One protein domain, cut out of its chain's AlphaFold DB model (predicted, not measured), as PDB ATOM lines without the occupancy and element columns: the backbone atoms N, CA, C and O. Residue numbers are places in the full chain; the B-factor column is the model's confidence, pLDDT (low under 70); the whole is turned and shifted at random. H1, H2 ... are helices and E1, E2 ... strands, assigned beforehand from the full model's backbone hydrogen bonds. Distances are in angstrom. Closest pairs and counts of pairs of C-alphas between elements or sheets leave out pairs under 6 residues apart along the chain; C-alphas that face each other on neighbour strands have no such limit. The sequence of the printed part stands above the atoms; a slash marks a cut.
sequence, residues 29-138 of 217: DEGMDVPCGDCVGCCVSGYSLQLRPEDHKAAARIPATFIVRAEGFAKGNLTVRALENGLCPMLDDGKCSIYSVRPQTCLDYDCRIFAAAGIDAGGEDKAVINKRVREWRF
ATOM      1  N   ASP A  29     -59.550  -1.069 -34.752       79.44
ATOM      2  CA  ASP A  29     -60.479  -1.476 -35.818       79.44
ATOM      3  C   ASP A  29     -60.047  -2.791 -36.489       79.44
ATOM      4  O   ASP A  29     -60.876  -3.579 -36.943       79.44
ATOM      5  N   GLU A  30     -58.735  -3.032 -36.575       83.38
ATOM      6  CA  GLU A  30     -58.166  -4.229 -37.193       83.38
ATOM      7  C   GLU A  30     -56.777  -4.583 -36.642       83.38
ATOM      8  O   GLU A  30     -56.054  -3.751 -36.093       83.38
ATOM      9  N   GLY A  31     -56.377  -5.843 -36.800       85.00
ATOM     10  CA  GLY A  31     -55.015  -6.275 -36.505       85.00
ATOM     11  C   GLY A  31     -54.030  -5.936 -37.624       85.00
ATOM     12  O   GLY A  31     -54.406  -5.712 -38.782       85.00
ATOM     13  N   MET A  32     -52.742  -5.974 -37.297       91.25
ATOM     14  CA  MET A  32     -51.707  -6.051 -38.326       91.25
ATOM     15  C   MET A  32     -51.457  -7.516 -38.694       91.25
ATOM     16  O   MET A  32     -51.816  -8.443 -37.973       91.25
ATOM     17  N   ASP A  33     -50.873  -7.724 -39.871       87.94
ATOM     18  CA  ASP A  33     -50.394  -9.037 -40.307       87.94
ATOM     19  C   ASP A  33     -48.959  -8.860 -40.783       87.94
ATOM     20  O   ASP A  33     -48.685  -8.571 -41.950       87.94
ATOM     21  N   VAL A  34     -48.049  -8.826 -39.813       88.56
ATOM     22  CA  VAL A  34     -46.656  -8.465 -40.058       88.56
ATOM     23  C   VAL A  34     -45.917  -9.678 -40.627       88.56
ATOM     24  O   VAL A  34     -45.806 -10.715 -39.950       88.56
ATOM     25  N   PRO A  35     -45.346  -9.566 -41.843       85.12
ATOM     26  CA  PRO A  35     -44.647 -10.667 -42.486       85.12
ATOM     27  C   PRO A  35     -43.214 -10.763 -41.947       85.12
ATOM     28  O   PRO A  35     -42.244 -10.493 -42.650       85.12
ATOM     29  N   CYS A  36     -43.065 -11.127 -40.670       84.81
ATOM     30  CA  CYS A  36     -41.757 -11.239 -40.018       84.81
ATOM     31  C   CYS A  36     -40.797 -12.190 -40.763       84.81
ATOM     32  O   CYS A  36     -39.580 -12.003 -40.695       84.81
ATOM     33  N   GLY A  37     -41.318 -13.185 -41.488       85.81
ATOM     34  CA  GLY A  37     -40.530 -14.254 -42.098       85.81
ATOM     35  C   GLY A  37     -39.735 -14.983 -41.020       85.81
ATOM     36  O   GLY A  37     -40.258 -15.263 -39.945       85.81
ATOM     37  N   ASP A  38     -38.444 -15.180 -41.252       87.25
ATOM     38  CA  ASP A  38     -37.548 -15.812 -40.276       87.25
ATOM     39  C   ASP A  38     -37.108 -14.875 -39.128       87.25
ATOM     40  O   ASP A  38     -36.271 -15.242 -38.306       87.25
ATOM     41  N   CYS A  39     -37.629 -13.642 -39.044       92.44
ATOM     42  CA  CYS A  39     -37.272 -12.729 -37.957       92.44
ATOM     43  C   CYS A  39     -37.837 -13.201 -36.612       92.44
ATOM     44  O   CYS A  39     -39.051 -13.306 -36.432       92.44
ATOM     45  N   VAL A  40     -36.945 -13.363 -35.631       93.69
ATOM     46  CA  VAL A  40     -37.270 -13.722 -34.239       93.69
ATOM     47  C   VAL A  40     -37.044 -12.575 -33.251       93.69
ATOM     48  O   VAL A  40     -36.966 -12.799 -32.046       93.69
ATOM     49  N   GLY A  41     -36.961 -11.329 -33.736       93.19
ATOM     50  CA  GLY A  41     -36.641 -10.159 -32.910       93.19
ATOM     51  C   GLY A  41     -37.517 -10.037 -31.661       93.19
ATOM     52  O   GLY A  41     -36.997  -9.921 -30.556       93.19
ATOM     53  N   CYS A  42     -38.836 -10.166 -31.804       91.19
ATOM     54  CA  CYS A  42     -39.762 -10.134 -30.668       91.19
ATOM     55  C   CYS A  42     -39.601 -11.339 -29.732       91.19
ATOM     56  O   CYS A  42     -39.761 -11.197 -28.523       91.19
ATOM     57  N   CYS A  43     -39.264 -12.510 -30.280       93.00
ATOM     58  CA  CYS A  43     -39.108 -13.753 -29.527       93.00
ATOM     59  C   CYS A  43     -37.891 -13.731 -28.594       93.00
ATOM     60  O   CYS A  43     -37.891 -14.453 -27.603       93.00
ATOM     61  N   VAL A  44     -36.878 -12.915 -28.897       93.06
ATOM     62  CA  VAL A  44     -35.658 -12.771 -28.082       93.06
ATOM     63  C   VAL A  44     -35.634 -11.484 -27.250       93.06
ATOM     64  O   VAL A  44     -34.666 -11.229 -26.546       93.06
ATOM     65  N   SER A  45     -36.685 -10.660 -27.334       86.81
ATOM     66  CA  SER A  45     -36.729  -9.317 -26.731       86.81
ATOM     67  C   SER A  45     -37.461  -9.250 -25.387       86.81
ATOM     68  O   SER A  45     -37.712  -8.142 -24.902       86.81
ATOM     69  N   GLY A  46     -37.843 -10.396 -24.806       82.38
ATOM     70  CA  GLY A  46     -38.542 -10.456 -23.517       82.38
ATOM     71  C   GLY A  46     -39.963  -9.895 -23.534       82.38
ATOM     72  O   GLY A  46     -40.483  -9.521 -22.484       82.38
ATOM     73  N   TYR A  47     -40.598  -9.784 -24.705       81.38
ATOM     74  CA  TYR A  47     -41.959  -9.263 -24.788       81.38
ATOM     75  C   TYR A  47     -42.977 -10.246 -24.214       81.38
ATOM     76  O   TYR A  47     -42.987 -11.428 -24.557       81.38
ATOM     77  N   SER A  48     -43.881  -9.724 -23.383       80.56
ATOM     78  CA  SER A  48     -45.037 -10.468 -22.895       80.56
ATOM     79  C   SER A  48     -45.998 -10.733 -24.041       80.56
ATOM     80  O   SER A  48     -46.555  -9.806 -24.632       80.56
ATOM     81  N   LEU A  49     -46.220 -12.008 -24.332       89.69
ATOM     82  CA  LEU A  49     -47.136 -12.421 -25.375       89.69
ATOM     83  C   LEU A  49     -48.527 -12.645 -24.782       89.69
ATOM     84  O   LEU A  49     -48.697 -13.457 -23.875       89.69
ATOM     85  N   GLN A  50     -49.518 -11.921 -25.295       92.44
ATOM     86  CA  GLN A  50     -50.915 -12.108 -24.914       92.44
ATOM     87  C   GLN A  50     -51.594 -13.075 -25.884       92.44
ATOM     88  O   GLN A  50     -51.370 -13.013 -27.092       92.44
ATOM     89  N   LEU A  51     -52.418 -13.963 -25.335       93.94
ATOM     90  CA  LEU A  51     -53.345 -14.807 -26.076       93.94
ATOM     91  C   LEU A  51     -54.747 -14.259 -25.858       93.94
ATOM     92  O   LEU A  51     -55.223 -14.190 -24.721       93.94
ATOM     93  N   ARG A  52     -55.400 -13.879 -26.947       92.62
ATOM     94  CA  ARG A  52     -56.818 -13.533 -26.964       92.62
ATOM     95  C   ARG A  52     -57.664 -14.810 -26.942       92.62
ATOM     96  O   ARG A  52     -57.158 -15.874 -27.313       92.62
ATOM     97  N   PRO A  53     -58.950 -14.739 -26.564       92.19
ATOM     98  CA  PRO A  53     -59.858 -15.882 -26.667       92.19
ATOM     99  C   PRO A  53     -59.884 -16.526 -28.065       92.19
ATOM    100  O   PRO A  53     -60.041 -17.741 -28.188       92.19
ATOM    101  N   GLU A  54     -59.680 -15.733 -29.117       93.56
ATOM    102  CA  GLU A  54     -59.688 -16.174 -30.511       93.56
ATOM    103  C   GLU A  54     -58.412 -16.936 -30.914       93.56
ATOM    104  O   GLU A  54     -58.445 -17.704 -31.879       93.56
ATOM    105  N   ASP A  55     -57.317 -16.824 -30.152       94.94
ATOM    106  CA  ASP A  55     -56.004 -17.432 -30.439       94.94
ATOM    107  C   ASP A  55     -55.951 -18.948 -30.135       94.94
ATOM    108  O   ASP A  55     -54.906 -19.506 -29.791       94.94
ATOM    109  N   HIS A  56     -57.073 -19.656 -30.283       94.94
ATOM    110  CA  HIS A  56     -57.230 -21.074 -29.944       94.94
ATOM    111  C   HIS A  56     -56.193 -21.988 -30.622       94.94
ATOM    112  O   HIS A  56     -55.694 -22.926 -29.999       94.94
ATOM    113  N   LYS A  57     -55.815 -21.701 -31.878       96.62
ATOM    114  CA  LYS A  57     -54.786 -22.472 -32.601       96.62
ATOM    115  C   LYS A  57     -53.396 -22.304 -31.989       96.62
ATOM    116  O   LYS A  57     -52.666 -23.288 -31.895       96.62
ATOM    117  N   ALA A  58     -53.046 -21.088 -31.567       95.88
ATOM    118  CA  ALA A  58     -51.791 -20.815 -30.875       95.88
ATOM    119  C   ALA A  58     -51.795 -21.480 -29.495       95.88
ATOM    120  O   ALA A  58     -50.875 -22.221 -29.155       95.88
ATOM    121  N   ALA A  59     -52.871 -21.269 -28.729       95.31
ATOM    122  CA  ALA A  59     -53.032 -21.797 -27.379       95.31
ATOM    123  C   ALA A  59     -52.916 -23.330 -27.331       95.31
ATOM    124  O   ALA A  59     -52.277 -23.862 -26.432       95.31
ATOM    125  N   ALA A  60     -53.452 -24.040 -28.332       96.06
ATOM    126  CA  ALA A  60     -53.350 -25.498 -28.429       96.06
ATOM    127  C   ALA A  60     -51.920 -26.020 -28.681       96.06
ATOM    128  O   ALA A  60     -51.664 -27.211 -28.510       96.06
ATOM    129  N   ARG A  61     -50.994 -25.163 -29.129       96.81
ATOM    130  CA  ARG A  61     -49.601 -25.525 -29.433       96.81
ATOM    131  C   ARG A  61     -48.615 -25.092 -28.353       96.81
ATOM    132  O   ARG A  61     -47.515 -25.633 -28.297       96.81
ATOM    133  N   ILE A  62     -48.985 -24.123 -27.523       96.31
ATOM    134  CA  ILE A  62     -48.138 -23.605 -26.450       96.31
ATOM    135  C   ILE A  62     -48.271 -24.525 -25.227       96.31
ATOM    136  O   ILE A  62     -49.395 -24.795 -24.800       96.31
ATOM    137  N   PRO A  63     -47.164 -25.000 -24.622       95.38
ATOM    138  CA  PRO A  63     -47.245 -25.810 -23.412       95.38
ATOM    139  C   PRO A  63     -47.972 -25.061 -22.289       95.38
ATOM    140  O   PRO A  63     -47.621 -23.928 -21.954       95.38
ATOM    141  N   ALA A  64     -48.967 -25.711 -21.679       94.56
ATOM    142  CA  ALA A  64     -49.838 -25.090 -20.677       94.56
ATOM    143  C   ALA A  64     -49.075 -24.529 -19.463       94.56
ATOM    144  O   ALA A  64     -49.530 -23.574 -18.842       94.56
ATOM    145  N   THR A  65     -47.892 -25.067 -19.155       95.00
ATOM    146  CA  THR A  65     -46.997 -24.579 -18.092       95.00
ATOM    147  C   THR A  65     -46.524 -23.136 -18.299       95.00
ATOM    148  O   THR A  65     -46.181 -22.461 -17.327       95.00
ATOM    149  N   PHE A  66     -46.523 -22.643 -19.542       94.19
ATOM    150  CA  PHE A  66     -46.174 -21.261 -19.867       94.19
ATOM    151  C   PHE A  66     -47.387 -20.330 -19.931       94.19
ATOM    152  O   PHE A  66     -47.205 -19.116 -19.981       94.19
ATOM    153  N   ILE A  67     -48.612 -20.859 -19.914       94.69
ATOM    154  CA  ILE A  67     -49.836 -20.065 -20.029       94.69
ATOM    155  C   ILE A  67     -50.353 -19.737 -18.632       94.69
ATOM    156  O   ILE A  67     -50.672 -20.623 -17.841       94.69
ATOM    157  N   VAL A  68     -50.475 -18.448 -18.331       92.12
ATOM    158  CA  VAL A  68     -50.964 -17.962 -17.038       92.12
ATOM    159  C   VAL A  68     -52.043 -16.907 -17.211       92.12
ATOM    160  O   VAL A  68     -52.167 -16.268 -18.256       92.12
ATOM    161  N   ARG A  69     -52.819 -16.694 -16.149       90.19
ATOM    162  CA  ARG A  69     -53.636 -15.490 -16.002       90.19
ATOM    163  C   ARG A  69     -52.777 -14.435 -15.321       90.19
ATOM    164  O   ARG A  69     -52.342 -14.654 -14.196       90.19
ATOM    165  N   ALA A  70     -52.523 -13.333 -16.011       84.31
ATOM    166  CA  ALA A  70     -51.852 -12.177 -15.436       84.31
ATOM    167  C   ALA A  70     -52.866 -11.051 -15.208       84.31
ATOM    168  O   ALA A  70     -53.811 -10.883 -15.981       84.31
ATOM    169  N   GLU A  71     -52.677 -10.295 -14.131       81.50
ATOM    170  CA  GLU A  71     -53.485  -9.113 -13.844       81.50
ATOM    171  C   GLU A  71     -53.144  -7.966 -14.811       81.50
ATOM    172  O   GLU A  71     -52.047  -7.904 -15.363       81.50
ATOM    173  N   GLY A  72     -54.093  -7.047 -15.017       78.06
ATOM    174  CA  GLY A  72     -53.876  -5.836 -15.819       78.06
ATOM    175  C   GLY A  72     -54.100  -5.980 -17.330       78.06
ATOM    176  O   GLY A  72     -53.912  -5.006 -18.055       78.06
ATOM    177  N   PHE A  73     -54.540  -7.146 -17.814       80.38
ATOM    178  CA  PHE A  73     -54.888  -7.358 -19.224       80.38
ATOM    179  C   PHE A  73     -56.399  -7.434 -19.459       80.38
ATOM    180  O   PHE A  73     -57.185  -7.631 -18.529       80.38
ATOM    181  N   ALA A  74     -56.803  -7.268 -20.723       81.94
ATOM    182  CA  ALA A  74     -58.202  -7.349 -21.127       81.94
ATOM    183  C   ALA A  74     -58.838  -8.665 -20.652       81.94
ATOM    184  O   ALA A  74     -58.217  -9.730 -20.682       81.94
ATOM    185  N   LYS A  75     -60.091  -8.581 -20.195       83.94
ATOM    186  CA  LYS A  75     -60.809  -9.726 -19.632       83.94
ATOM    187  C   LYS A  75     -60.834 -10.879 -20.637       83.94
ATOM    188  O   LYS A  75     -61.290 -10.715 -21.759       83.94
ATOM    189  N   GLY A  76     -60.402 -12.057 -20.192       85.69
ATOM    190  CA  GLY A  76     -60.369 -13.264 -21.020       85.69
ATOM    191  C   GLY A  76     -59.027 -13.518 -21.700       85.69
ATOM    192  O   GLY A  76     -58.782 -14.660 -22.085       85.69
ATOM    193  N   ASN A  77     -58.132 -12.527 -21.756       91.19
ATOM    194  CA  ASN A  77     -56.784 -12.747 -22.261       91.19
ATOM    195  C   ASN A  77     -55.967 -13.604 -21.285       91.19
ATOM    196  O   ASN A  77     -56.110 -13.518 -20.061       91.19
ATOM    197  N   LEU A  78     -55.095 -14.429 -21.854       94.56
ATOM    198  CA  LEU A  78     -54.062 -15.173 -21.142       94.56
ATOM    199  C   LEU A  78     -52.695 -14.604 -21.515       94.56
ATOM    200  O   LEU A  78     -52.534 -13.970 -22.554       94.56
ATOM    201  N   THR A  79     -51.693 -14.858 -20.688       93.88
ATOM    202  CA  THR A  79     -50.316 -14.442 -20.948       93.88
ATOM    203  C   THR A  79     -49.431 -15.667 -21.104       93.88
ATOM    204  O   THR A  79     -49.486 -16.590 -20.293       93.88
ATOM    205  N   VAL A  80     -48.585 -15.659 -22.130       93.62
ATOM    206  CA  VAL A  80     -47.491 -16.617 -22.286       93.62
ATOM    207  C   VAL A  80     -46.273 -16.044 -21.579       93.62
ATOM    208  O   VAL A  80     -45.747 -14.996 -21.964       93.62
ATOM    209  N   ARG A  81     -45.829 -16.724 -20.527       90.62
ATOM    210  CA  ARG A  81     -44.603 -16.382 -19.811       90.62
ATOM    211  C   ARG A  81     -43.393 -16.694 -20.681       90.62
ATOM    212  O   ARG A  81     -43.315 -17.762 -21.285       90.62
ATOM    213  N   ALA A  82     -42.440 -15.768 -20.694       91.38
ATOM    214  CA  ALA A  82     -41.112 -16.038 -21.213       91.38
ATOM    215  C   ALA A  82     -40.404 -17.107 -20.361       91.38
ATOM    216  O   ALA A  82     -40.746 -17.331 -19.194       91.38
ATOM    217  N   LEU A  83     -39.398 -17.741 -20.956       91.88
ATOM    218  CA  LEU A  83     -38.401 -18.522 -20.236       91.88
ATOM    219  C   LEU A  83     -37.625 -17.615 -19.266       91.88
ATOM    220  O   LEU A  83     -37.626 -16.392 -19.404       91.88
ATOM    221  N   GLU A  84     -36.926 -18.207 -18.299       90.62
ATOM    222  CA  GLU A  84     -36.153 -17.454 -17.293       90.62
ATOM    223  C   GLU A  84     -35.082 -16.544 -17.913       90.62
ATOM    224  O   GLU A  84     -34.784 -15.479 -17.382       90.62
ATOM    225  N   ASN A  85     -34.555 -16.922 -19.078       89.94
ATOM    226  CA  ASN A  85     -33.601 -16.125 -19.853       89.94
ATOM    227  C   ASN A  85     -34.262 -15.059 -20.754       89.94
ATOM    228  O   ASN A  85     -33.579 -14.448 -21.574       89.94
ATOM    229  N   GLY A  86     -35.577 -14.851 -20.646       89.62
ATOM    230  CA  GLY A  86     -36.329 -13.851 -21.406       89.62
ATOM    231  C   GLY A  86     -36.736 -14.270 -22.822       89.62
ATOM    232  O   GLY A  86     -37.355 -13.479 -23.532       89.62
ATOM    233  N   LEU A  87     -36.432 -15.497 -23.252       93.81
ATOM    234  CA  LEU A  87     -36.830 -15.988 -24.572       93.81
ATOM    235  C   LEU A  87     -38.294 -16.445 -24.600       93.81
ATOM    236  O   LEU A  87     -38.845 -16.927 -23.611       93.81
ATOM    237  N   CYS A  88     -38.923 -16.343 -25.766       94.75
ATOM    238  CA  CYS A  88     -40.221 -16.956 -26.020       94.75
ATOM    239  C   CYS A  88     -40.109 -18.489 -25.915       94.75
ATOM    240  O   CYS A  88     -39.231 -19.061 -26.561       94.75
ATOM    241  N   PRO A  89     -41.016 -19.183 -25.200       94.75
ATOM    242  CA  PRO A  89     -40.980 -20.646 -25.088       94.75
ATOM    243  C   PRO A  89     -41.258 -21.368 -26.415       94.75
ATOM    244  O   PRO A  89     -41.029 -22.567 -26.520       94.75
ATOM    245  N   MET A  90     -41.752 -20.648 -27.429       95.00
ATOM    246  CA  MET A  90     -41.990 -21.182 -28.775       95.00
ATOM    247  C   MET A  90     -40.825 -20.912 -29.738       95.00
ATOM    248  O   MET A  90     -40.973 -21.115 -30.945       95.00
ATOM    249  N   LEU A  91     -39.700 -20.396 -29.237       94.88
ATOM    250  CA  LEU A  91     -38.463 -20.276 -29.998       94.88
ATOM    251  C   LEU A  91     -37.724 -21.616 -29.943       94.88
ATOM    252  O   LEU A  91     -37.249 -22.013 -28.883       94.88
ATOM    253  N   ASP A  92     -37.630 -22.286 -31.085       93.31
ATOM    254  CA  ASP A  92     -36.970 -23.581 -31.248       93.31
ATOM    255  C   ASP A  92     -35.981 -23.497 -32.415       93.31
ATOM    256  O   ASP A  92     -36.335 -23.012 -33.490       93.31
ATOM    257  N   ASP A  93     -34.725 -23.878 -32.174       91.94
ATOM    258  CA  ASP A  93     -33.606 -23.769 -33.129       91.94
ATOM    259  C   ASP A  93     -33.547 -22.419 -33.886       91.94
ATOM    260  O   ASP A  93     -33.423 -22.334 -35.109       91.94
ATOM    261  N   GLY A  94     -33.732 -21.317 -33.149       89.38
ATOM    262  CA  GLY A  94     -33.706 -19.963 -33.713       89.38
ATOM    263  C   GLY A  94     -34.905 -19.603 -34.601       89.38
ATOM    264  O   GLY A  94     -34.866 -18.568 -35.264       89.38
ATOM    265  N   LYS A  95     -35.976 -20.407 -34.606       92.38
ATOM    266  CA  LYS A  95     -37.209 -20.188 -35.380       92.38
ATOM    267  C   LYS A  95     -38.453 -20.256 -34.496       92.38
ATOM    268  O   LYS A  95     -38.462 -20.850 -33.424       92.38
ATOM    269  N   CYS A  96     -39.540 -19.635 -34.945       93.12
ATOM    270  CA  CYS A  96     -40.822 -19.728 -34.248       93.12
ATOM    271  C   CYS A  96     -41.531 -21.043 -34.614       93.12
ATOM    272  O   CYS A  96     -41.994 -21.200 -35.744       93.12
ATOM    273  N   SER A  97     -41.686 -21.955 -33.652       94.25
ATOM    274  CA  SER A  97     -42.324 -23.266 -33.869       94.25
ATOM    275  C   SER A  97     -43.830 -23.187 -34.160       94.25
ATOM    276  O   SER A  97     -44.420 -24.138 -34.670       94.25
ATOM    277  N   ILE A  98     -44.457 -22.038 -33.889       94.25
ATOM    278  CA  ILE A  98     -45.877 -21.768 -34.158       94.25
ATOM    279  C   ILE A  98     -46.093 -20.684 -35.219       94.25
ATOM    280  O   ILE A  98     -47.163 -20.085 -35.255       94.25
ATOM    281  N   TYR A  99     -45.107 -20.408 -36.084       92.94
ATOM    282  CA  TYR A  99     -45.128 -19.255 -36.998       92.94
ATOM    283  C   TYR A  99     -46.438 -19.094 -37.804       92.94
ATOM    284  O   TYR A  99     -46.971 -17.988 -37.917       92.94
ATOM    285  N   SER A 100     -46.978 -20.193 -38.337       92.88
ATOM    286  CA  SER A 100     -48.198 -20.200 -39.161       92.88
ATOM    287  C   SER A 100     -49.499 -20.024 -38.373       92.88
ATOM    288  O   SER A 100     -50.539 -19.741 -38.961       92.88
ATOM    289  N   VAL A 101     -49.456 -20.201 -37.054       94.94
ATOM    290  CA  VAL A 101     -50.603 -20.073 -36.142       94.94
ATOM    291  C   VAL A 101     -50.283 -19.127 -34.990       94.94
ATOM    292  O   VAL A 101     -50.791 -19.299 -33.885       94.94
ATOM    293  N   ARG A 102     -49.400 -18.152 -35.235       94.00
ATOM    294  CA  ARG A 102     -49.020 -17.133 -34.254       94.00
ATOM    295  C   ARG A 102     -50.273 -16.437 -33.718       94.00
ATOM    296  O   ARG A 102     -51.171 -16.145 -34.507       94.00
ATOM    297  N   PRO A 103     -50.326 -16.151 -32.410       93.88
ATOM    298  CA  PRO A 103     -51.434 -15.393 -31.848       93.88
ATOM    299  C   PRO A 103     -51.452 -13.970 -32.405       93.88
ATOM    300  O   PRO A 103     -50.412 -13.441 -32.820       93.88
ATOM    301  N   GLN A 104     -52.611 -13.321 -32.344       91.31
ATOM    302  CA  GLN A 104     -52.807 -12.003 -32.937       91.31
ATOM    303  C   GLN A 104     -51.838 -10.954 -32.371       91.31
ATOM    304  O   GLN A 104     -51.342 -10.117 -33.115       91.31
ATOM    305  N   THR A 105     -51.436 -11.043 -31.098       90.75
ATOM    306  CA  THR A 105     -50.416 -10.141 -30.526       90.75
ATOM    307  C   THR A 105     -49.048 -10.234 -31.219       90.75
ATOM    308  O   THR A 105     -48.354  -9.225 -31.324       90.75
ATOM    309  N   CYS A 106     -48.650 -11.403 -31.733       92.12
ATOM    310  CA  CYS A 106     -47.435 -11.523 -32.548       92.12
ATOM    311  C   CYS A 106     -47.593 -10.894 -33.937       92.12
ATOM    312  O   CYS A 106     -46.596 -10.468 -34.517       92.12
ATOM    313  N   LEU A 107     -48.812 -10.895 -34.480       91.31
ATOM    314  CA  LEU A 107     -49.130 -10.335 -35.794       91.31
ATOM    315  C   LEU A 107     -49.303  -8.813 -35.733       91.31
ATOM    316  O   LEU A 107     -48.949  -8.128 -36.687       91.31
ATOM    317  N   ASP A 108     -49.766  -8.294 -34.596       90.75
ATOM    318  CA  ASP A 108     -50.023  -6.870 -34.362       90.75
ATOM    319  C   ASP A 108     -48.763  -6.055 -34.070       90.75
ATOM    320  O   ASP A 108     -48.744  -4.841 -34.282       90.75
ATOM    321  N   TYR A 109     -47.695  -6.692 -33.580       91.19
ATOM    322  CA  TYR A 109     -46.437  -5.995 -33.339       91.19
ATOM    323  C   TYR A 109     -45.738  -5.671 -34.667       91.19
ATOM    324  O   TYR A 109     -44.926  -6.441 -35.186       91.19
ATOM    325  N   ASP A 110     -46.043  -4.498 -35.217       95.00
ATOM    326  CA  ASP A 110     -45.484  -4.037 -36.481       95.00
ATOM    327  C   ASP A 110     -44.240  -3.169 -36.295       95.00
ATOM    328  O   ASP A 110     -44.306  -1.942 -36.235       95.00
ATOM    329  N   CYS A 111     -43.066  -3.805 -36.266       95.88
ATOM    330  CA  CYS A 111     -41.788  -3.092 -36.179       95.88
ATOM    331  C   CYS A 111     -41.486  -2.176 -37.382       95.88
ATOM    332  O   CYS A 111     -40.575  -1.352 -37.282       95.88
ATOM    333  N   ARG A 112     -42.254  -2.235 -38.487       97.50
ATOM    334  CA  ARG A 112     -42.139  -1.249 -39.579       97.50
ATOM    335  C   ARG A 112     -42.459   0.168 -39.106       97.50
ATOM    336  O   ARG A 112     -41.983   1.114 -39.723       97.50
ATOM    337  N   ILE A 113     -43.170   0.325 -37.983       98.12
ATOM    338  CA  ILE A 113     -43.430   1.626 -37.353       98.12
ATOM    339  C   ILE A 113     -42.153   2.432 -37.095       98.12
ATOM    340  O   ILE A 113     -42.121   3.643 -37.303       98.12
ATOM    341  N   PHE A 114     -41.075   1.754 -36.707       98.44
ATOM    342  CA  PHE A 114     -39.780   2.376 -36.462       98.44
ATOM    343  C   PHE A 114     -39.099   2.794 -37.768       98.44
ATOM    344  O   PHE A 114     -38.592   3.909 -37.872       98.44
ATOM    345  N   ALA A 115     -39.183   1.950 -38.801       98.19
ATOM    346  CA  ALA A 115     -38.663   2.258 -40.133       98.19
ATOM    347  C   ALA A 115     -39.399   3.452 -40.770       98.19
ATOM    348  O   ALA A 115     -38.766   4.315 -41.380       98.19
ATOM    349  N   ALA A 116     -40.720   3.526 -40.574       98.69
ATOM    350  CA  ALA A 116     -41.564   4.638 -41.005       98.69
ATOM    351  C   ALA A 116     -41.188   5.950 -40.296       98.69
ATOM    352  O   ALA A 116     -41.081   7.000 -40.922       98.69
ATOM    353  N   ALA A 117     -40.939   5.891 -38.987       98.75
ATOM    354  CA  ALA A 117     -40.503   7.041 -38.198       98.75
ATOM    355  C   ALA A 117     -39.017   7.403 -38.397       98.75
ATOM    356  O   ALA A 117     -38.590   8.472 -37.966       98.75
ATOM    357  N   GLY A 118     -38.227   6.541 -39.045       98.12
ATOM    358  CA  GLY A 118     -36.790   6.743 -39.240       98.12
ATOM    359  C   GLY A 118     -35.976   6.639 -37.945       98.12
ATOM    360  O   GLY A 118     -34.988   7.353 -37.789       98.12
ATOM    361  N   ILE A 119     -36.398   5.788 -37.006       98.06
ATOM    362  CA  ILE A 119     -35.734   5.581 -35.709       98.06
ATOM    363  C   ILE A 119     -35.527   4.089 -35.428       98.06
ATOM    364  O   ILE A 119     -36.213   3.253 -36.004       98.06
ATOM    365  N   ASP A 120     -34.619   3.757 -34.512       97.38
ATOM    366  CA  ASP A 120     -34.459   2.392 -33.993       97.38
ATOM    367  C   ASP A 120     -35.484   2.087 -32.878       97.38
ATOM    368  O   ASP A 120     -35.988   2.983 -32.189       97.38
ATOM    369  N   ALA A 121     -35.776   0.800 -32.670       95.69
ATOM    370  CA  ALA A 121     -36.746   0.324 -31.681       95.69
ATOM    371  C   ALA A 121     -36.295   0.523 -30.224       95.69
ATOM    372  O   ALA A 121     -37.130   0.546 -29.318       95.69
ATOM    373  N   GLY A 122     -34.989   0.661 -29.993       93.75
ATOM    374  CA  GLY A 122     -34.385   0.812 -28.671       93.75
ATOM    375  C   GLY A 122     -32.867   0.653 -28.710       93.75
ATOM    376  O   GLY A 122     -32.261   0.760 -29.778       93.75
ATOM    377  N   GLY A 123     -32.264   0.392 -27.547       92.25
ATOM    378  CA  GLY A 123     -30.823   0.183 -27.396       92.25
ATOM    379  C   GLY A 123     -30.359  -1.214 -27.825       92.25
ATOM    380  O   GLY A 123     -31.001  -1.891 -28.632       92.25
ATOM    381  N   GLU A 124     -29.228  -1.657 -27.276       90.62
ATOM    382  CA  GLU A 124     -28.615  -2.957 -27.602       90.62
ATOM    383  C   GLU A 124     -29.533  -4.151 -27.299       90.62
ATOM    384  O   GLU A 124     -29.525  -5.140 -28.030       90.62
ATOM    385  N   ASP A 125     -30.409  -4.030 -26.298       89.31
ATOM    386  CA  ASP A 125     -31.407  -5.044 -25.941       89.31
ATOM    387  C   ASP A 125     -32.451  -5.288 -27.048       89.31
ATOM    388  O   ASP A 125     -33.189  -6.274 -27.007       89.31
ATOM    389  N   LYS A 126     -32.515  -4.402 -28.054       92.94
ATOM    390  CA  LYS A 126     -33.370  -4.517 -29.243       92.94
ATOM    391  C   LYS A 126     -32.575  -4.731 -30.529       92.94
ATOM    392  O   LYS A 126     -33.145  -4.588 -31.608       92.94
ATOM    393  N   ALA A 127     -31.301  -5.129 -30.462       94.00
ATOM    394  CA  ALA A 127     -30.424  -5.248 -31.634       94.00
ATOM    395  C   ALA A 127     -31.019  -6.082 -32.790       94.00
ATOM    396  O   ALA A 127     -30.903  -5.688 -33.952       94.00
ATOM    397  N   VAL A 128     -31.706  -7.193 -32.495       94.38
ATOM    398  CA  VAL A 128     -32.336  -8.048 -33.524       94.38
ATOM    399  C   VAL A 128     -33.538  -7.362 -34.178       94.38
ATOM    400  O   VAL A 128     -33.721  -7.461 -35.392       94.38
ATOM    401  N   ILE A 129     -34.333  -6.620 -33.401       95.50
ATOM    402  CA  ILE A 129     -35.432  -5.811 -33.941       95.50
ATOM    403  C   ILE A 129     -34.857  -4.662 -34.766       95.50
ATOM    404  O   ILE A 129     -35.283  -4.478 -35.898       95.50
ATOM    405  N   ASN A 130     -33.850  -3.948 -34.257       96.19
ATOM    406  CA  ASN A 130     -33.194  -2.843 -34.958       96.19
ATOM    407  C   ASN A 130     -32.598  -3.292 -36.299       96.19
ATOM    408  O   ASN A 130     -32.725  -2.588 -37.297       96.19
ATOM    409  N   LYS A 131     -32.018  -4.500 -36.360       95.62
ATOM    410  CA  LYS A 131     -31.603  -5.106 -37.630       95.62
ATOM    411  C   LYS A 131     -32.788  -5.205 -38.594       95.62
ATOM    412  O   LYS A 131     -32.728  -4.640 -39.677       95.62
ATOM    413  N   ARG A 132     -33.896  -5.835 -38.190       95.81
ATOM    414  CA  ARG A 132     -35.092  -5.944 -39.046       95.81
ATOM    415  C   ARG A 132     -35.683  -4.578 -39.418       95.81
ATOM    416  O   ARG A 132     -36.112  -4.394 -40.551       95.81
ATOM    417  N   VAL A 133     -35.674  -3.604 -38.510       96.94
ATOM    418  CA  VAL A 133     -36.112  -2.223 -38.776       96.94
ATOM    419  C   VAL A 133     -35.338  -1.620 -39.946       96.94
ATOM    420  O   VAL A 133     -35.946  -1.070 -40.863       96.94
ATOM    421  N   ARG A 134     -34.014  -1.782 -39.958       96.19
ATOM    422  CA  ARG A 134     -33.151  -1.281 -41.031       96.19
ATOM    423  C   ARG A 134     -33.205  -2.096 -42.319       96.19
ATOM    424  O   ARG A 134     -32.779  -1.594 -43.353       96.19
ATOM    425  N   GLU A 135     -33.767  -3.297 -42.307       95.94
ATOM    426  CA  GLU A 135     -34.000  -4.113 -43.506       95.94
ATOM    427  C   GLU A 135     -35.274  -3.691 -44.264       95.94
ATOM    428  O   GLU A 135     -35.344  -3.828 -45.488       95.94
ATOM    429  N   TRP A 136     -36.276  -3.136 -43.570       96.88
ATOM    430  CA  TRP A 136     -37.554  -2.744 -44.173       96.88
ATOM    431  C   TRP A 136     -37.415  -1.621 -45.205       96.88
ATOM    432  O   TRP A 136     -36.819  -0.573 -44.948       96.88
ATOM    433  N   ARG A 137     -38.034  -1.795 -46.374       96.88
ATOM    434  CA  ARG A 137     -38.115  -0.774 -47.428       96.88
ATOM    435  C   ARG A 137     -39.557  -0.585 -47.878       96.88
ATOM    436  O   ARG A 137     -40.154  -1.501 -48.440       96.88
ATOM    437  N   PHE A 138     -40.103   0.601 -47.633       98.06
ATOM    438  CA  PHE A 138     -41.378   1.019 -48.213       98.06
ATOM    439  C   PHE A 138     -41.207   1.363 -49.692       98.06
ATOM    440  O   PHE A 138     -40.160   1.877 -50.094       98.06
TER     441      PHE A 138
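AT A GLANCE: This is residues 29 to 138 of the 217 residues of an uncharacterized protein of Steroidobacter agaridevorans (UniProt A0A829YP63). With little regular structure, long loops gather round a two-stranded ribbon, E1 and E2, while H3, H4 and E3 form a second lobe. The 110 printed residues have E1, H1, E2, H2, H3, H4, E3 in order, mixed in class, 36 residues in these elements. The whole is compact, radius of gyration of the C-alphas 14.0 A, spans 37 by 34 by 27 A.

IN THESE COORDINATES: E1, residues 49 to 51, begins at C-alpha (-47.136, -12.421, -25.375). H1 is 56 to 59, E2 78 to 80, H2 104 to 108, H3 112 to 117, H4 124 to 135, 16.8 A long, and E3 136 to 138, ending at C-alpha (-41.378, 1.019, -48.213).

HOW THE PARTS SIT: E1 and E2 are antiparallel, N 51 and O 78 within hydrogen-bond range at 2.8 A. The closest C-alphas of E1 and H2, Gln 50 and Thr 105, are 6.0 A apart. H3 touches H4's residues 133 to 134 alone, about perpendicular at 88 degrees; the closest C-alphas, Ala 115 and Val 133, are 5.3 A apart. Every O i to N i+4 pair is within hydrogen-bond range in H2 and H3, 6 of 8 in H4.

THE WHOLE: The farthest C-alphas, Thr 65 and Phe 138, are 39.9 A apart. The printed part has no cut; links H1 to E2 and E2 to H2 are long; no printed residue is under 70 in pLDDT.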